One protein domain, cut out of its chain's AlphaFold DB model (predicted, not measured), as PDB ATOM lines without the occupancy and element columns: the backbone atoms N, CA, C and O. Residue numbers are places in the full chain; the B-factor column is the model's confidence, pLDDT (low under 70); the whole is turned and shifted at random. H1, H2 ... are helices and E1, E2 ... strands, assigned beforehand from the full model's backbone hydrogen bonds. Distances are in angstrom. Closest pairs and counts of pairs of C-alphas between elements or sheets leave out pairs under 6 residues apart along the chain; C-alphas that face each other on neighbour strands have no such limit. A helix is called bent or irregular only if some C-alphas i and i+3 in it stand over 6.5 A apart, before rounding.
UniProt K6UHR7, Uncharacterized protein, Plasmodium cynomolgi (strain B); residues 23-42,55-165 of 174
ATOM      1  N   ASN A  23     -46.575  62.608 -29.272       62.44
ATOM      2  CA  ASN A  23     -46.561  61.674 -30.416       62.44
ATOM      3  C   ASN A  23     -45.164  61.466 -31.061       62.44
ATOM      4  O   ASN A  23     -45.055  61.067 -32.222       62.44
ATOM      5  N   LYS A  24     -44.088  61.769 -30.333       78.44
ATOM      6  CA  LYS A  24     -42.689  61.712 -30.751       78.44
ATOM      7  C   LYS A  24     -42.075  60.313 -30.630       78.44
ATOM      8  O   LYS A  24     -40.967  60.111 -31.123       78.44
ATOM      9  N   GLY A  25     -42.772  59.349 -30.021       86.31
ATOM     10  CA  GLY A  25     -42.288  57.973 -29.890       86.31
ATOM     11  C   GLY A  25     -41.030  57.888 -29.019       86.31
ATOM     12  O   GLY A  25     -41.019  58.394 -27.904       86.31
ATOM     13  N   CYS A  26     -39.977  57.258 -29.538       93.00
ATOM     14  CA  CYS A  26     -38.697  56.992 -28.869       93.00
ATOM     15  C   CYS A  26     -37.541  57.818 -29.458       93.00
ATOM     16  O   CYS A  26     -36.416  57.334 -29.572       93.00
ATOM     17  N   THR A  27     -37.819  59.041 -29.910       91.44
ATOM     18  CA  THR A  27     -36.839  59.881 -30.623       91.44
ATOM     19  C   THR A  27     -35.956  60.735 -29.713       91.44
ATOM     20  O   THR A  27     -35.086  61.435 -30.224       91.44
ATOM     21  N   GLY A  28     -36.156  60.696 -28.394       90.69
ATOM     22  CA  GLY A  28     -35.309  61.414 -27.446       90.69
ATOM     23  C   GLY A  28     -33.949  60.742 -27.226       90.69
ATOM     24  O   GLY A  28     -33.768  59.542 -27.450       90.69
ATOM     25  N   ASP A  29     -32.974  61.546 -26.796       92.94
ATOM     26  CA  ASP A  29     -31.577  61.118 -26.662       92.94
ATOM     27  C   ASP A  29     -31.407  59.994 -25.631       92.94
ATOM     28  O   ASP A  29     -30.628  59.064 -25.842       92.94
ATOM     29  N   ILE A  30     -32.135  60.066 -24.510       92.94
ATOM     30  CA  ILE A  30     -32.070  59.059 -23.444       92.94
ATOM     31  C   ILE A  30     -32.654  57.738 -23.947       92.94
ATOM     32  O   ILE A  30     -32.028  56.691 -23.777       92.94
ATOM     33  N   GLU A  31     -33.816  57.773 -24.605       93.12
ATOM     34  CA  GLU A  31     -34.450  56.577 -25.155       93.12
ATOM     35  C   GLU A  31     -33.523  55.883 -26.146       93.12
ATOM     36  O   GLU A  31     -33.268  54.685 -26.018       93.12
ATOM     37  N   GLN A  32     -32.967  56.639 -27.097       93.75
ATOM     38  CA  GLN A  32     -32.080  56.070 -28.101       93.75
ATOM     39  C   GLN A  32     -30.810  55.487 -27.493       93.75
ATOM     40  O   GLN A  32     -30.407  54.394 -27.888       93.75
ATOM     41  N   ARG A  33     -30.177  56.158 -26.526       94.44
ATOM     42  CA  ARG A  33     -28.970  55.623 -25.879       94.44
ATOM     43  C   ARG A  33     -29.241  54.291 -25.182       94.44
ATOM     44  O   ARG A  33     -28.488  53.339 -25.378       94.44
ATOM     45  N   LEU A  34     -30.332  54.199 -24.423       93.94
ATOM     46  CA  LEU A  34     -30.670  52.987 -23.674       93.94
ATOM     47  C   LEU A  34     -31.119  51.838 -24.584       93.94
ATOM     48  O   LEU A  34     -30.645  50.715 -24.418       93.94
ATOM     49  N   ILE A  35     -31.971  52.113 -25.579       93.31
ATOM     50  CA  ILE A  35     -32.415  51.116 -26.568       93.31
ATOM     51  C   ILE A  35     -31.211  50.549 -27.331       93.31
ATOM     52  O   ILE A  35     -31.139  49.340 -27.546       93.31
ATOM     53  N   ASN A  36     -30.238  51.401 -27.672       92.75
ATOM     54  CA  ASN A  36     -29.009  51.011 -28.366       92.75
ATOM     55  C   ASN A  36     -27.914  50.445 -27.445       92.75
ATOM     56  O   ASN A  36     -26.823  50.124 -27.912       92.75
ATOM     57  N   GLY A  37     -28.207  50.252 -26.158       90.88
ATOM     58  CA  GLY A  37     -27.396  49.433 -25.266       90.88
ATOM     59  C   GLY A  37     -26.426  50.172 -24.357       90.88
ATOM     60  O   GLY A  37     -25.486  49.558 -23.846       90.88
ATOM     61  N   GLU A  38     -26.658  51.457 -24.096       92.94
ATOM     62  CA  GLU A  38     -26.015  52.104 -22.958       92.94
ATOM     63  C   GLU A  38     -26.337  51.354 -21.656       92.94
ATOM     64  O   GLU A  38     -27.490  51.037 -21.349       92.94
ATOM     65  N   LYS A  39     -25.286  51.070 -20.882       90.88
ATOM     66  CA  LYS A  39     -25.398  50.351 -19.617       90.88
ATOM     67  C   LYS A  39     -25.841  51.280 -18.496       90.88
ATOM     68  O   LYS A  39     -25.268  52.350 -18.308       90.88
ATOM     69  N   PHE A  40     -26.798  50.820 -17.703       90.12
ATOM     70  CA  PHE A  40     -27.294  51.513 -16.511       90.12
ATOM     71  C   PHE A  40     -27.556  50.572 -15.327       90.12
ATOM     72  O   PHE A  40     -27.782  51.034 -14.204       90.12
ATOM     73  N   LEU A  41     -27.511  49.255 -15.546       85.62
ATOM     74  CA  LEU A  41     -27.635  48.264 -14.490       85.62
ATOM     75  C   LEU A  41     -26.325  48.137 -13.712       85.62
ATOM     76  O   LEU A  41     -25.224  48.166 -14.259       85.62
ATOM     77  N   SER A  42     -26.450  47.953 -12.398       76.94
ATOM     78  CA  SER A  42     -25.308  47.617 -11.553       76.94
ATOM     79  C   SER A  42     -24.946  46.133 -11.691       76.94
ATOM     80  O   SER A  42     -25.779  45.300 -12.051       76.94
ATOM     81  N   ASP A  55     -44.978  27.706 -14.680       60.41
ATOM     82  CA  ASP A  55     -44.532  27.997 -16.059       60.41
ATOM     83  C   ASP A  55     -45.694  28.144 -17.071       60.41
ATOM     84  O   ASP A  55     -45.480  28.414 -18.255       60.41
ATOM     85  N   TYR A  56     -46.939  27.937 -16.636       57.94
ATOM     86  CA  TYR A  56     -48.128  28.026 -17.483       57.94
ATOM     87  C   TYR A  56     -49.397  28.327 -16.672       57.94
ATOM     88  O   TYR A  56     -49.490  28.009 -15.484       57.94
ATOM     89  N   ILE A  57     -50.398  28.894 -17.346       61.34
ATOM     90  CA  ILE A  57     -51.774  29.045 -16.863       61.34
ATOM     91  C   ILE A  57     -52.666  28.187 -17.765       61.34
ATOM     92  O   ILE A  57     -52.701  28.400 -18.975       61.34
ATOM     93  N   SER A  58     -53.383  27.217 -17.188       48.12
ATOM     94  CA  SER A  58     -54.444  26.482 -17.891       48.12
ATOM     95  C   SER A  58     -55.776  27.188 -17.645       48.12
ATOM     96  O   SER A  58     -56.207  27.331 -16.499       48.12
ATOM     97  N   LEU A  59     -56.408  27.663 -18.718       52.94
ATOM     98  CA  LEU A  59     -57.767  28.194 -18.687       52.94
ATOM     99  C   LEU A  59     -58.720  27.139 -19.249       52.94
ATOM    100  O   LEU A  59     -58.635  26.768 -20.422       52.94
ATOM    101  N   LYS A  60     -59.655  26.679 -18.413       47.41
ATOM    102  CA  LYS A  60     -60.785  25.852 -18.847       47.41
ATOM    103  C   LYS A  60     -61.988  26.756 -19.083       47.41
ATOM    104  O   LYS A  60     -62.506  27.355 -18.146       47.41
ATOM    105  N   THR A  61     -62.414  26.867 -20.336       51.06
ATOM    106  CA  THR A  61     -63.668  27.539 -20.705       51.06
ATOM    107  C   THR A  61     -64.781  26.490 -20.819       51.06
ATOM    108  O   THR A  61     -64.502  25.320 -21.091       51.06
ATOM    109  N   ASN A  62     -66.046  26.890 -20.652       56.81
ATOM    110  CA  ASN A  62     -67.210  26.002 -20.815       56.81
ATOM    111  C   ASN A  62     -67.345  25.407 -22.236       56.81
ATOM    112  O   ASN A  62     -68.170  24.527 -22.457       56.81
ATOM    113  N   GLN A  63     -66.533  25.856 -23.201       54.69
ATOM    114  CA  GLN A  63     -66.471  25.330 -24.564       54.69
ATOM    115  C   GLN A  63     -65.215  24.465 -24.780       54.69
ATOM    116  O   GLN A  63     -64.400  24.812 -25.623       54.69
ATOM    117  N   PHE A  64     -65.029  23.380 -24.014       46.72
ATOM    118  CA  PHE A  64     -64.122  22.224 -24.256       46.72
ATOM    119  C   PHE A  64     -62.717  22.452 -24.878       46.72
ATOM    120  O   PHE A  64     -62.090  21.508 -25.356       46.72
ATOM    121  N   ARG A  65     -62.169  23.667 -24.865       48.59
ATOM    122  CA  ARG A  65     -60.821  23.988 -25.330       48.59
ATOM    123  C   ARG A  65     -60.008  24.383 -24.116       48.59
ATOM    124  O   ARG A  65     -60.179  25.469 -23.569       48.59
ATOM    125  N   GLU A  66     -59.156  23.469 -23.676       48.94
ATOM    126  CA  GLU A  66     -58.115  23.788 -22.712       48.94
ATOM    127  C   GLU A  66     -57.116  24.728 -23.391       48.94
ATOM    128  O   GLU A  66     -56.449  24.350 -24.355       48.94
ATOM    129  N   TYR A  67     -57.064  25.980 -22.933       53.41
ATOM    130  CA  TYR A  67     -56.095  26.945 -23.434       53.41
ATOM    131  C   TYR A  67     -54.914  26.978 -22.470       53.41
ATOM    132  O   TYR A  67     -55.021  27.482 -21.348       53.41
ATOM    133  N   ILE A  68     -53.793  26.400 -22.897       56.59
ATOM    134  CA  ILE A  68     -52.532  26.457 -22.160       56.59
ATOM    135  C   ILE A  68     -51.822  27.739 -22.593       56.59
ATOM    136  O   ILE A  68     -51.287  27.813 -23.695       56.59
ATOM    137  N   MET A  69     -51.832  28.757 -21.732       55.72
ATOM    138  CA  MET A  69     -50.959  29.919 -21.897       55.72
ATOM    139  C   MET A  69     -49.636  29.612 -21.219       55.72
ATOM    140  O   MET A  69     -49.572  29.489 -19.994       55.72
ATOM    141  N   HIS A  70     -48.574  29.494 -22.001       58.88
ATOM    142  CA  HIS A  70     -47.237  29.378 -21.443       58.88
ATOM    143  C   HIS A  70     -46.759  30.755 -20.985       58.88
ATOM    144  O   HIS A  70     -46.921  31.745 -21.701       58.88
ATOM    145  N   LEU A  71     -46.208  30.817 -19.775       56.22
ATOM    146  CA  LEU A  71     -45.696  32.048 -19.184       56.22
ATOM    147  C   LEU A  71     -44.308  32.368 -19.742       56.22
ATOM    148  O   LEU A  71     -43.551  31.476 -20.114       56.22
ATOM    149  N   PHE A  72     -43.982  33.660 -19.794       58.88
ATOM    150  CA  PHE A  72     -42.717  34.165 -20.324       58.88
ATOM    151  C   PHE A  72     -41.510  33.533 -19.614       58.88
ATOM    152  O   PHE A  72     -41.232  33.838 -18.451       58.88
ATOM    153  N   LYS A  73     -40.735  32.707 -20.323       57.81
ATOM    154  CA  LYS A  73     -39.392  32.315 -19.886       57.81
ATOM    155  C   LYS A  73     -38.348  33.260 -20.479       57.81
ATOM    156  O   LYS A  73     -37.972  33.150 -21.636       57.81
ATOM    157  N   SER A  74     -37.864  34.182 -19.645       54.09
ATOM    158  CA  SER A  74     -36.574  34.853 -19.848       54.09
ATOM    159  C   SER A  74     -35.479  33.959 -19.255       54.09
ATOM    160  O   SER A  74     -35.529  33.644 -18.054       54.09
ATOM    161  N   ASN A  75     -34.546  33.504 -20.093       56.25
ATOM    162  CA  ASN A  75     -33.266  32.955 -19.652       56.25
ATOM    163  C   ASN A  75     -32.325  34.149 -19.414       56.25
ATOM    164  O   ASN A  75     -32.157  34.991 -20.288       56.25
ATOM    165  N   ASN A  76     -31.703  34.227 -18.234       50.44
ATOM    166  CA  ASN A  76     -30.952  35.395 -17.734       50.44
ATOM    167  C   ASN A  76     -29.741  35.865 -18.589       50.44
ATOM    168  O   ASN A  76     -29.067  36.816 -18.190       50.44
ATOM    169  N   GLY A  77     -29.442  35.212 -19.717       52.97
ATOM    170  CA  GLY A  77     -28.288  35.489 -20.582       52.97
ATOM    171  C   GLY A  77     -28.624  35.826 -22.036       52.97
ATOM    172  O   GLY A  77     -27.743  35.697 -22.872       52.97
ATOM    173  N   VAL A  78     -29.874  36.185 -22.351       66.56
ATOM    174  CA  VAL A  78     -30.325  36.292 -23.751       66.56
ATOM    175  C   VAL A  78     -30.614  37.728 -24.203       66.56
ATOM    176  O   VAL A  78     -30.589  37.997 -25.391       66.56
ATOM    177  N   ALA A  79     -30.852  38.677 -23.293       78.44
ATOM    178  CA  ALA A  79     -31.065  40.070 -23.684       78.44
ATOM    179  C   ALA A  79     -29.753  40.745 -24.125       78.44
ATOM    180  O   ALA A  79     -28.748  40.632 -23.421       78.44
ATOM    181  N   SER A  80     -29.792  41.498 -25.226       85.12
ATOM    182  CA  SER A  80     -28.611  42.152 -25.815       85.12
ATOM    183  C   SER A  80     -28.063  43.325 -25.011       85.12
ATOM    184  O   SER A  80     -26.886  43.677 -25.107       85.12
ATOM    185  N   ASN A  81     -28.909  43.951 -24.194       89.88
ATOM    186  CA  ASN A  81     -28.515  45.058 -23.340       89.88
ATOM    187  C   ASN A  81     -29.384  45.179 -22.084       89.88
ATOM    188  O   ASN A  81     -30.365  44.458 -21.888       89.88
ATOM    189  N   ASP A  82     -29.003  46.127 -21.234       91.69
ATOM    190  CA  ASP A  82     -29.642  46.417 -19.955       91.69
ATOM    191  C   ASP A  82     -31.127  46.782 -20.092       91.69
ATOM    192  O   ASP A  82     -31.947  46.327 -19.292       91.69
ATOM    193  N   PHE A  83     -31.496  47.552 -21.121       92.88
ATOM    194  CA  PHE A  83     -32.885  47.938 -21.358       92.88
ATOM    195  C   PHE A  83     -33.754  46.717 -21.682       92.88
ATOM    196  O   PHE A  83     -34.756  46.479 -21.003       92.88
ATOM    197  N   TYR A  84     -33.347  45.895 -22.654       90.69
ATOM    198  CA  TYR A  84     -34.084  44.676 -23.009       90.69
ATOM    199  C   TYR A  84     -34.098  43.656 -21.876       90.69
ATOM    200  O   TYR A  84     -35.096  42.961 -21.689       90.69
ATOM    201  N   LYS A  85     -33.033  43.605 -21.070       88.69
ATOM    202  CA  LYS A  85     -32.981  42.756 -19.881       88.69
ATOM    203  C   LYS A  85     -34.073  43.135 -18.887       88.69
ATOM    204  O   LYS A  85     -34.864  42.274 -18.506       88.69
ATOM    205  N   VAL A  86     -34.167  44.417 -18.527       91.00
ATOM    206  CA  VAL A  86     -35.227  44.915 -17.637       91.00
ATOM    207  C   VAL A  86     -36.606  44.695 -18.251       91.00
ATOM    208  O   VAL A  86     -37.511  44.240 -17.555       91.00
ATOM    209  N   LEU A  87     -36.774  44.966 -19.548       90.94
ATOM    210  CA  LEU A  87     -38.043  44.781 -20.249       90.94
ATOM    211  C   LEU A  87     -38.523  43.323 -20.186       90.94
ATOM    212  O   LEU A  87     -39.675  43.068 -19.834       90.94
ATOM    213  N   PHE A  88     -37.650  42.360 -20.488       87.38
ATOM    214  CA  PHE A  88     -37.980  40.933 -20.472       87.38
ATOM    215  C   PHE A  88     -38.187  40.385 -19.062       87.38
ATOM    216  O   PHE A  88     -39.091  39.574 -18.842       87.38
ATOM    217  N   ASP A  89     -37.409  40.849 -18.092       86.25
ATOM    218  CA  ASP A  89     -37.593  40.466 -16.696       86.25
ATOM    219  C   ASP A  89     -38.925  41.006 -16.150       86.25
ATOM    220  O   ASP A  89     -39.700  40.263 -15.539       86.25
ATOM    221  N   CYS A  90     -39.271  42.252 -16.484       88.50
ATOM    222  CA  CYS A  90     -40.576  42.832 -16.187       88.50
ATOM    223  C   CYS A  90     -41.722  42.104 -16.897       88.50
ATOM    224  O   CYS A  90     -42.750  41.844 -16.271       88.50
ATOM    225  N   ALA A  91     -41.552  41.711 -18.162       86.38
ATOM    226  CA  ALA A  91     -42.513  40.888 -18.899       86.38
ATOM    227  C   ALA A  91     -42.788  39.559 -18.199       86.38
ATOM    228  O   ALA A  91     -43.946  39.168 -18.033       86.38
ATOM    229  N   LYS A  92     -41.728  38.897 -17.732       81.88
ATOM    230  CA  LYS A  92     -41.810  37.635 -17.003       81.88
ATOM    231  C   LYS A  92     -42.623  37.773 -15.722       81.88
ATOM    232  O   LYS A  92     -43.632  37.084 -15.580       81.88
ATOM    233  N   VAL A  93     -42.248  38.687 -14.825       82.44
ATOM    234  CA  VAL A  93     -42.949  38.849 -13.532       82.44
ATOM    235  C   VAL A  93     -44.369  39.399 -13.695       82.44
ATOM    236  O   VAL A  93     -45.244  39.111 -12.882       82.44
ATOM    237  N   SER A  94     -44.626  40.124 -14.783       83.88
ATOM    238  CA  SER A  94     -45.928  40.717 -15.100       83.88
ATOM    239  C   SER A  94     -46.855  39.795 -15.895       83.88
ATOM    240  O   SER A  94     -47.948  40.216 -16.278       83.88
ATOM    241  N   SER A  95     -46.439  38.552 -16.179       81.06
ATOM    242  CA  SER A  95     -47.179  37.634 -17.065       81.06
ATOM    243  C   SER A  95     -47.551  38.288 -18.404       81.06
ATOM    244  O   SER A  95     -48.664  38.124 -18.900       81.06
ATOM    245  N   ALA A  96     -46.627  39.084 -18.945       81.56
ATOM    246  CA  ALA A  96     -46.740  39.796 -20.213       81.56
ATOM    247  C   ALA A  96     -47.877  40.824 -20.344       81.56
ATOM    248  O   ALA A  96     -48.212  41.230 -21.456       81.56
ATOM    249  N   LYS A  97     -48.493  41.249 -19.236       83.38
ATOM    250  CA  LYS A  97     -49.545  42.273 -19.261       83.38
ATOM    251  C   LYS A  97     -48.919  43.656 -19.495       83.38
ATOM    252  O   LYS A  97     -48.195  44.105 -18.605       83.38
ATOM    253  N   PRO A  98     -49.221  44.362 -20.606       87.00
ATOM    254  CA  PRO A  98     -48.545  45.615 -20.968       87.00
ATOM    255  C   PRO A  98     -48.502  46.654 -19.844       87.00
ATOM    256  O   PRO A  98     -47.428  47.105 -19.473       87.00
ATOM    257  N   TYR A  99     -49.643  46.934 -19.208       86.88
ATOM    258  CA  TYR A  99     -49.716  47.936 -18.138       86.88
ATOM    259  C   TYR A  99     -48.855  47.593 -16.908       86.88
ATOM    260  O   TYR A  99     -48.338  48.485 -16.241       86.88
ATOM    261  N   LEU A 100     -48.688  46.303 -16.585       88.81
ATOM    262  CA  LEU A 100     -47.824  45.872 -15.480       88.81
ATOM    263  C   LEU A 100     -46.346  45.948 -15.866       88.81
ATOM    264  O   LEU A 100     -45.519  46.281 -15.018       88.81
ATOM    265  N   ILE A 101     -46.027  45.687 -17.137       90.19
ATOM    266  CA  ILE A 101     -44.676  45.872 -17.675       90.19
ATOM    267  C   ILE A 101     -44.290  47.345 -17.588       90.19
ATOM    268  O   ILE A 101     -43.235  47.638 -17.035       90.19
ATOM    269  N   ASP A 102     -45.162  48.256 -18.032       89.44
ATOM    270  CA  ASP A 102     -44.935  49.703 -17.944       89.44
ATOM    271  C   ASP A 102     -44.608  50.128 -16.512       89.44
ATOM    272  O   ASP A 102     -43.593  50.776 -16.262       89.44
ATOM    273  N   ILE A 103     -45.430  49.710 -15.543       90.06
ATOM    274  CA  ILE A 103     -45.211  50.011 -14.122       90.06
ATOM    275  C   ILE A 103     -43.869  49.447 -13.644       90.06
ATOM    276  O   ILE A 103     -43.112  50.143 -12.964       90.06
ATOM    277  N   CYS A 104     -43.567  48.195 -13.993       91.88
ATOM    278  CA  CYS A 104     -42.343  47.522 -13.578       91.88
ATOM    279  C   CYS A 104     -41.094  48.215 -14.139       91.88
ATOM    280  O   CYS A 104     -40.207  48.588 -13.369       91.88
ATOM    281  N   VAL A 105     -41.036  48.445 -15.452       92.56
ATOM    282  CA  VAL A 105     -39.880  49.065 -16.111       92.56
ATOM    283  C   VAL A 105     -39.711  50.506 -15.633       92.56
ATOM    284  O   VAL A 105     -38.610  50.891 -15.246       92.56
ATOM    285  N   ASN A 106     -40.796  51.282 -15.550       91.25
ATOM    286  CA  ASN A 106     -40.745  52.663 -15.065       91.25
ATOM    287  C   ASN A 106     -40.222  52.746 -13.620       91.25
ATOM    288  O   ASN A 106     -39.421  53.620 -13.291       91.25
ATOM    289  N   LYS A 107     -40.608  51.801 -12.748       89.81
ATOM    290  CA  LYS A 107     -40.065  51.707 -11.383       89.81
ATOM    291  C   LYS A 107     -38.545  51.501 -11.392       89.81
ATOM    292  O   LYS A 107     -37.855  52.131 -10.590       89.81
ATOM    293  N   TYR A 108     -38.022  50.656 -12.285       88.62
ATOM    294  CA  TYR A 108     -36.576  50.473 -12.439       88.62
ATOM    295  C   TYR A 108     -35.896  51.744 -12.950       88.62
ATOM    296  O   TYR A 108     -34.956  52.209 -12.318       88.62
ATOM    297  N   LEU A 109     -36.386  52.347 -14.032       90.88
ATOM    298  CA  LEU A 109     -35.772  53.546 -14.614       90.88
ATOM    299  C   LEU A 109     -35.732  54.712 -13.611       90.88
ATOM    300  O   LEU A 109     -34.675  55.306 -13.395       90.88
ATOM    301  N   LYS A 110     -36.826  54.942 -12.871       89.94
ATOM    302  CA  LYS A 110     -36.879  55.949 -11.797       89.94
ATOM    303  C   LYS A 110     -35.879  55.688 -10.673       89.94
ATOM    304  O   LYS A 110     -35.260  56.630 -10.188       89.94
ATOM    305  N   LYS A 111     -35.669  54.426 -10.274       88.31
ATOM    306  CA  LYS A 111     -34.657  54.058  -9.261       88.31
ATOM    307  C   LYS A 111     -33.238  54.454  -9.689       88.31
ATOM    308  O   LYS A 111     -32.393  54.697  -8.832       88.31
ATOM    309  N   HIS A 112     -32.989  54.526 -10.994       87.75
ATOM    310  CA  HIS A 112     -31.712  54.916 -11.586       87.75
ATOM    311  C   HIS A 112     -31.670  56.390 -12.034       87.75
ATOM    312  O   HIS A 112     -30.708  56.789 -12.683       87.75
ATOM    313  N   ASN A 113     -32.664  57.210 -11.663       90.38
ATOM    314  CA  ASN A 113     -32.806  58.611 -12.091       90.38
ATOM    315  C   ASN A 113     -32.820  58.789 -13.620       90.38
ATOM    316  O   ASN A 113     -32.319  59.783 -14.142       90.38
ATOM    317  N   ILE A 114     -33.381  57.815 -14.334       91.62
ATOM    318  CA  ILE A 114     -33.548  57.870 -15.784       91.62
ATOM    319  C   ILE A 114     -34.937  58.428 -16.081       91.62
ATOM    320  O   ILE A 114     -35.943  57.827 -15.693       91.62
ATOM    321  N   ASP A 115     -34.981  59.557 -16.785       90.31
ATOM    322  CA  ASP A 115     -36.215  60.117 -17.335       90.31
ATOM    323  C   ASP A 115     -36.444  59.538 -18.733       90.31
ATOM    324  O   ASP A 115     -35.746  59.882 -19.683       90.31
ATOM    325  N   PHE A 116     -37.360  58.577 -18.827       91.12
ATOM    326  CA  PHE A 116     -37.667  57.852 -20.057       91.12
ATOM    327  C   PHE A 116     -39.118  58.105 -20.437       91.12
ATOM    328  O   PHE A 116     -40.012  57.954 -19.597       91.12
ATOM    329  N   SER A 117     -39.360  58.444 -21.703       91.62
ATOM    330  CA  SER A 117     -40.690  58.773 -22.205       91.62
ATOM    331  C   SER A 117     -41.706  57.661 -21.894       91.62
ATOM    332  O   SER A 117     -41.533  56.516 -22.334       91.62
ATOM    333  N   PRO A 118     -42.814  57.984 -21.194       89.81
ATOM    334  CA  PRO A 118     -43.914  57.047 -20.986       89.81
ATOM    335  C   PRO A 118     -44.504  56.551 -22.312       89.81
ATOM    336  O   PRO A 118     -44.832  55.371 -22.442       89.81
ATOM    337  N   THR A 119     -44.578  57.434 -23.316       90.88
ATOM    338  CA  THR A 119     -45.020  57.091 -24.671       90.88
ATOM    339  C   THR A 119     -44.103  56.030 -25.272       90.88
ATOM    340  O   THR A 119     -44.583  54.980 -25.698       90.88
ATOM    341  N   CYS A 120     -42.785  56.250 -25.242       93.75
ATOM    342  CA  CYS A 120     -41.826  55.269 -25.742       93.75
ATOM    343  C   CYS A 120     -41.943  53.922 -25.013       93.75
ATOM    344  O   CYS A 120     -42.003  52.871 -25.654       93.75
ATOM    345  N   LEU A 121     -42.031  53.938 -23.680       93.75
ATOM    346  CA  LEU A 121     -42.126  52.713 -22.888       93.75
ATOM    347  C   LEU A 121     -43.377  51.897 -23.245       93.75
ATOM    348  O   LEU A 121     -43.283  50.688 -23.473       93.75
ATOM    349  N   SER A 122     -44.520  52.570 -23.402       93.56
ATOM    350  CA  SER A 122     -45.779  51.924 -23.782       93.56
ATOM    351  C   SER A 122     -45.710  51.221 -25.144       93.56
ATOM    352  O   SER A 122     -46.360  50.185 -25.330       93.56
ATOM    353  N   CYS A 123     -44.887  51.712 -26.083       94.56
ATOM    354  CA  CYS A 123     -44.644  51.040 -27.361       94.56
ATOM    355  C   CYS A 123     -44.018  49.655 -27.148       94.56
ATOM    356  O   CYS A 123     -44.484  48.663 -27.714       94.56
ATOM    357  N   PHE A 124     -42.993  49.574 -26.296       94.31
ATOM    358  CA  PHE A 124     -42.314  48.317 -25.982       94.31
ATOM    359  C   PHE A 124     -43.203  47.368 -25.175       94.31
ATOM    360  O   PHE A 124     -43.301  46.187 -25.513       94.31
ATOM    361  N   SER A 125     -43.919  47.862 -24.167       92.88
ATOM    362  CA  SER A 125     -44.844  47.033 -23.384       92.88
ATOM    363  C   SER A 125     -45.991  46.480 -24.229       92.88
ATOM    364  O   SER A 125     -46.362  45.310 -24.093       92.88
ATOM    365  N   SER A 126     -46.513  47.279 -25.164       92.31
ATOM    366  CA  SER A 126     -47.521  46.834 -26.133       92.31
ATOM    367  C   SER A 126     -46.971  45.773 -27.087       92.31
ATOM    368  O   SER A 126     -47.665  44.801 -27.387       92.31
ATOM    369  N   PHE A 127     -45.717  45.906 -27.529       91.38
ATOM    370  CA  PHE A 127     -45.050  44.896 -28.352       91.38
ATOM    371  C   PHE A 127     -44.897  43.551 -27.628       91.38
ATOM    372  O   PHE A 127     -45.187  42.501 -28.212       91.38
ATOM    373  N   ILE A 128     -44.508  43.570 -26.349       89.50
ATOM    374  CA  ILE A 128     -44.439  42.358 -25.522       89.50
ATOM    375  C   ILE A 128     -45.824  41.718 -25.380       89.50
ATOM    376  O   ILE A 128     -45.964  40.511 -25.582       89.50
ATOM    377  N   GLY A 129     -46.862  42.513 -25.098       87.38
ATOM    378  CA  GLY A 129     -48.238  42.014 -25.019       87.38
ATOM    379  C   GLY A 129     -48.737  41.415 -26.335       87.38
ATOM    380  O   GLY A 129     -49.347  40.347 -26.336       87.38
ATOM    381  N   CYS A 130     -48.428  42.050 -27.467       89.69
ATOM    382  CA  CYS A 130     -48.733  41.506 -28.790       89.69
ATOM    383  C   CYS A 130     -48.032  40.160 -29.011       89.69
ATOM    384  O   CYS A 130     -48.680  39.192 -29.404       89.69
ATOM    385  N   SER A 131     -46.737  40.073 -28.698       86.31
ATOM    386  CA  SER A 131     -45.964  38.832 -28.833       86.31
ATOM    387  C   SER A 131     -46.523  37.729 -27.925       86.31
ATOM    388  O   SER A 131     -46.618  36.573 -28.332       86.31
ATOM    389  N   PHE A 132     -46.999  38.079 -26.728       84.06
ATOM    390  CA  PHE A 132     -47.662  37.129 -25.838       84.06
ATOM    391  C   PHE A 132     -48.963  36.570 -26.405       84.06
ATOM    392  O   PHE A 132     -49.217  35.382 -26.251       84.06
ATOM    393  N   ILE A 133     -49.798  37.417 -27.007       84.56
ATOM    394  CA  ILE A 133     -51.140  37.041 -27.469       84.56
ATOM    395  C   ILE A 133     -51.059  36.336 -28.825       84.56
ATOM    396  O   ILE A 133     -51.607  35.249 -28.995       84.56
ATOM    397  N   SER A 134     -50.351  36.941 -29.777       87.31
ATOM    398  CA  SER A 134     -50.302  36.501 -31.174       87.31
ATOM    399  C   SER A 134     -49.255  35.415 -31.425       87.31
ATOM    400  O   SER A 134     -49.388  34.656 -32.381       87.31
ATOM    401  N   CYS A 135     -48.232  35.325 -30.569       87.56
ATOM    402  CA  CYS A 135     -47.082  34.438 -30.751       87.56
ATOM    403  C   CYS A 135     -46.799  33.554 -29.527       87.56
ATOM    404  O   CYS A 135     -45.697  33.019 -29.403       87.56
ATOM    405  N   ASN A 136     -47.783  33.354 -28.628       82.69
ATOM    406  CA  ASN A 136     -47.595  32.589 -27.385       82.69
ATOM    407  C   ASN A 136     -46.904  31.246 -27.632       82.69
ATOM    408  O   ASN A 136     -45.950  30.906 -26.947       82.69
ATOM    409  N   LYS A 137     -47.370  30.496 -28.637       82.25
ATOM    410  CA  LYS A 137     -46.895  29.139 -28.920       82.25
ATOM    411  C   LYS A 137     -45.400  29.109 -29.255       82.25
ATOM    412  O   LYS A 137     -44.707  28.192 -28.824       82.25
ATOM    413  N   GLN A 138     -44.925  30.095 -30.009       84.56
ATOM    414  CA  GLN A 138     -43.539  30.220 -30.453       84.56
ATOM    415  C   GLN A 138     -42.648  30.833 -29.361       84.56
ATOM    416  O   GLN A 138     -41.531  30.374 -29.128       84.56
ATOM    417  N   CYS A 139     -43.170  31.831 -28.645       78.69
ATOM    418  CA  CYS A 139     -42.423  32.654 -27.690       78.69
ATOM    419  C   CYS A 139     -42.470  32.147 -26.235       78.69
ATOM    420  O   CYS A 139     -41.734  32.628 -25.375       78.69
ATOM    421  N   ALA A 140     -43.325  31.163 -25.944       72.31
ATOM    422  CA  ALA A 140     -43.513  30.522 -24.643       72.31
ATOM    423  C   ALA A 140     -42.207  30.138 -23.936       72.31
ATOM    424  O   ALA A 140     -42.019  30.385 -22.745       72.31
ATOM    425  N   LYS A 141     -41.335  29.450 -24.675       69.44
ATOM    426  CA  LYS A 141     -40.139  28.806 -24.125       69.44
ATOM    427  C   LYS A 141     -38.930  29.724 -24.154       69.44
ATOM    428  O   LYS A 141     -38.111  29.661 -23.243       69.44
ATOM    429  N   ASP A 142     -38.827  30.518 -25.211       73.94
ATOM    430  CA  ASP A 142     -37.693  31.385 -25.483       73.94
ATOM    431  C   ASP A 142     -38.162  32.534 -26.384       73.94
ATOM    432  O   ASP A 142     -38.751  32.299 -27.438       73.94
ATOM    433  N   GLN A 143     -37.929  33.771 -25.953       74.75
ATOM    434  CA  GLN A 143     -38.276  34.981 -26.710       74.75
ATOM    435  C   GLN A 143     -37.332  35.223 -27.890       74.75
ATOM    436  O   GLN A 143     -37.620  36.030 -28.770       74.75
ATOM    437  N   CYS A 144     -36.199  34.534 -27.897       79.56
ATOM    438  CA  CYS A 144     -35.099  34.789 -28.803       79.56
ATOM    439  C   CYS A 144     -34.831  33.640 -29.766       79.56
ATOM    440  O   CYS A 144     -33.906  33.738 -30.572       79.56
ATOM    441  N   ASN A 145     -35.656  32.593 -29.723       84.12
ATOM    442  CA  ASN A 145     -35.657  31.583 -30.769       84.12
ATOM    443  C   ASN A 145     -36.195  32.164 -32.090       84.12
ATOM    444  O   ASN A 145     -36.958  33.138 -32.106       84.12
ATOM    445  N   ASP A 146     -35.807  31.541 -33.200       86.75
ATOM    446  CA  ASP A 146     -36.122  32.036 -34.543       86.75
ATOM    447  C   ASP A 146     -37.630  32.022 -34.845       86.75
ATOM    448  O   ASP A 146     -38.139  32.945 -35.482       86.75
ATOM    449  N   ASP A 147     -38.375  31.037 -34.330       89.19
ATOM    450  CA  ASP A 147     -39.827  30.933 -34.527       89.19
ATOM    451  C   ASP A 147     -40.581  32.104 -33.877       89.19
ATOM    452  O   ASP A 147     -41.543  32.641 -34.439       89.19
ATOM    453  N   CYS A 148     -40.154  32.505 -32.678       86.06
ATOM    454  CA  CYS A 148     -40.705  33.640 -31.955       86.06
ATOM    455  C   CYS A 148     -40.370  34.935 -32.688       86.06
ATOM    456  O   CYS A 148     -41.279  35.713 -32.977       86.06
ATOM    457  N   LYS A 149     -39.098  35.122 -33.067       85.44
ATOM    458  CA  LYS A 149     -38.644  36.288 -33.837       85.44
ATOM    459  C   LYS A 149     -39.451  36.451 -35.124       85.44
ATOM    460  O   LYS A 149     -40.031  37.513 -35.334       85.44
ATOM    461  N   ALA A 150     -39.592  35.390 -35.917       90.12
ATOM    462  CA  ALA A 150     -40.360  35.414 -37.161       90.12
ATOM    463  C   ALA A 150     -41.848  35.734 -36.929       90.12
ATOM    464  O   ALA A 150     -42.465  36.490 -37.686       90.12
ATOM    465  N   CYS A 151     -42.450  35.187 -35.866       91.00
ATOM    466  CA  CYS A 151     -43.837  35.490 -35.528       91.00
ATOM    467  C   CYS A 151     -44.020  36.950 -35.085       91.00
ATOM    468  O   CYS A 151     -44.943  37.622 -35.557       91.00
ATOM    469  N   SER A 152     -43.152  37.449 -34.205       88.62
ATOM    470  CA  SER A 152     -43.199  38.826 -33.714       88.62
ATOM    471  C   SER A 152     -42.900  39.829 -34.824       88.62
ATOM    472  O   SER A 152     -43.580  40.853 -34.896       88.62
ATOM    473  N   GLU A 153     -41.972  39.527 -35.734       88.50
ATOM    474  CA  GLU A 153     -41.694  40.335 -36.925       88.50
ATOM    475  C   GLU A 153     -42.953  40.500 -37.786       88.50
ATOM    476  O   GLU A 153     -43.357  41.618 -38.114       88.50
ATOM    477  N   LYS A 154     -43.645  39.388 -38.060       91.69
ATOM    478  CA  LYS A 154     -44.858  39.374 -38.883       91.69
ATOM    479  C   LYS A 154     -46.051  40.085 -38.239       91.69
ATOM    480  O   LYS A 154     -46.811  40.746 -38.944       91.69
ATOM    481  N   ASN A 155     -46.264  39.909 -36.933       91.12
ATOM    482  CA  ASN A 155     -47.516  40.313 -36.281       91.12
ATOM    483  C   ASN A 155     -47.405  41.588 -35.435       91.12
ATOM    484  O   ASN A 155     -48.405  42.282 -35.259       91.12
ATOM    485  N   CYS A 156     -46.225  41.893 -34.894       91.06
ATOM    486  CA  CYS A 156     -46.074  42.884 -33.825       91.06
ATOM    487  C   CYS A 156     -45.038  43.973 -34.141       91.06
ATOM    488  O   CYS A 156     -45.206  45.118 -33.723       91.06
ATOM    489  N   PHE A 157     -43.984  43.655 -34.896       90.06
ATOM    490  CA  PHE A 157     -42.836  44.544 -35.083       90.06
ATOM    491  C   PHE A 157     -43.162  45.790 -35.912       90.06
ATOM    492  O   PHE A 157     -42.738  46.889 -35.567       90.06
ATOM    493  N   ARG A 158     -44.008  45.666 -36.943       89.88
ATOM    494  CA  ARG A 158     -44.468  46.831 -37.719       89.88
ATOM    495  C   ARG A 158     -45.183  47.866 -36.842       89.88
ATOM    496  O   ARG A 158     -44.980  49.065 -37.008       89.88
ATOM    497  N   THR A 159     -46.011  47.409 -35.902       90.75
ATOM    498  CA  THR A 159     -46.699  48.289 -34.947       90.75
ATOM    499  C   THR A 159     -45.706  48.941 -33.992       90.75
ATOM    500  O   THR A 159     -45.839  50.131 -33.712       90.75
ATOM    501  N   LEU A 160     -44.691  48.194 -33.545       92.31
ATOM    502  CA  LEU A 160     -43.617  48.728 -32.713       92.31
ATOM    503  C   LEU A 160     -42.878  49.868 -33.428       92.31
ATOM    504  O   LEU A 160     -42.857  50.966 -32.887       92.31
ATOM    505  N   LEU A 161     -42.364  49.656 -34.646       92.44
ATOM    506  CA  LEU A 161     -41.651  50.696 -35.409       92.44
ATOM    507  C   LEU A 161     -42.513  51.951 -35.626       92.44
ATOM    508  O   LEU A 161     -42.073  53.079 -35.409       92.44
ATOM    509  N   ASN A 162     -43.789  51.761 -35.971       92.38
ATOM    510  CA  ASN A 162     -44.731  52.868 -36.138       92.38
ATOM    511  C   ASN A 162     -44.968  53.665 -34.844       92.38
ATOM    512  O   ASN A 162     -45.245  54.868 -34.913       92.38
ATOM    513  N   CYS A 163     -44.912  52.999 -33.689       93.38
ATOM    514  CA  CYS A 163     -45.094  53.609 -32.375       93.38
ATOM    515  C   CYS A 163     -43.822  54.335 -31.920       93.38
ATOM    516  O   CYS A 163     -43.886  55.499 -31.531       93.38
ATOM    517  N   THR A 164     -42.662  53.683 -32.039       93.12
ATOM    518  CA  THR A 164     -41.370  54.245 -31.627       93.12
ATOM    519  C   THR A 164     -40.897  55.369 -32.545       93.12
ATOM    520  O   THR A 164     -40.074  56.170 -32.115       93.12
ATOM    521  N   LYS A 165     -41.425  55.462 -33.777       93.81
ATOM    522  CA  LYS A 165     -40.966  56.410 -34.812       93.81
ATOM    523  C   LYS A 165     -39.492  56.214 -35.182       93.81
ATOM    524  O   LYS A 165     -38.835  57.158 -35.607       93.81
TER     525      LYS A 165
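This is residues 23 to 42 and 55 to 165 of the 174 residues of an uncharacterized protein of Plasmodium cynomolgi (strain B) (UniProt K6UHR7). The body is a helical pile with H4 running through its middle: H6 packs along one side of H4, and H2 and H3 cross it on the other side. H1 packs on H2 at one end of the body, while at the opposite end, beyond H5, the narrow hairpin of E1 and E2 reaches away and adds to the length. The printed part has 131 residues, with six named helices and two named strands in the order H1 E1 E2 H2 H3 H4 H5 H6; the strands form one antiparallel sheet, E1 - E2, and the class is mostly helix. The helix packing is mostly crossed, with one of five touching pairs at a shallow tilt. The whole is compact by its radius of gyration of the C-alphas, 15.1 A, yet elongated in outline, with spans of 50 by 30 by 27 A.

H1, residues 29 to 35, begins at C-alpha (-31.577, 61.118, -26.662). After the cut come E1, residues 56 to 60, 12.9 A long, and E2, residues 66 to 70, 12.3 A long. H2, residues 82 to 93, is 16.6 A long, and H3, residues 98 to 111, is 20.0 A long. H4, residues 118 to 134, spans 23.8 A from C-alpha (-43.914, 57.047, -20.986). H5 is residues 136 to 139. H6, residues 146 to 164, spans 23.0 A and ends at C-alpha (-41.370, 54.245, -31.627); it is irregular, with C-alphas 155 and 158 7.3 A apart and a kink of 59 degrees near residue 156.

H2 and H4 are the hubs, touching three helices each. H4 touches H6 at a shallow tilt of 31 degrees, opposite ways; their closest C-alphas, of Ser 131 and Ser 152, are 5.6 A apart. H3 and H4 form a helical hairpin at a steep tilt of 41 degrees, closest at the C-alphas of Pro 98 and Ser 125, 4.6 A. Residues 86 to 91 of H2 touch H3, closest at the C-alphas of Cys 90 and Ile 101, 5.3 A. Residues 82 to 84 of H2 touch H1, closest at the C-alphas of Leu 34 and Phe 83, 6.0 A. H5 touches H6, closest at the C-alphas of Gln 138 and Cys 148, 4.7 A. In the hairpin E1 and E2, N 57 and O 69 are 2.8 A apart, within hydrogen-bond range. Every O i to N i+4 pair is within range in H1, H2 and H3, against 12 of 13 in H4 and 12 of 15 in H6; H5 is too short for such a pair.

The two C-alphas farthest apart, of Asp 29 and Phe 64, are 50.8 A apart. Residues 43 to 54 are not printed, and C-alphas 42 and 55 are 27.8 A apart across the cut. The link from E2 to H2 is long, with 11 residues. The mean pLDDT of the printed part is 82.0; residue 23, residues 55 to 78 and residue 141 are under 70.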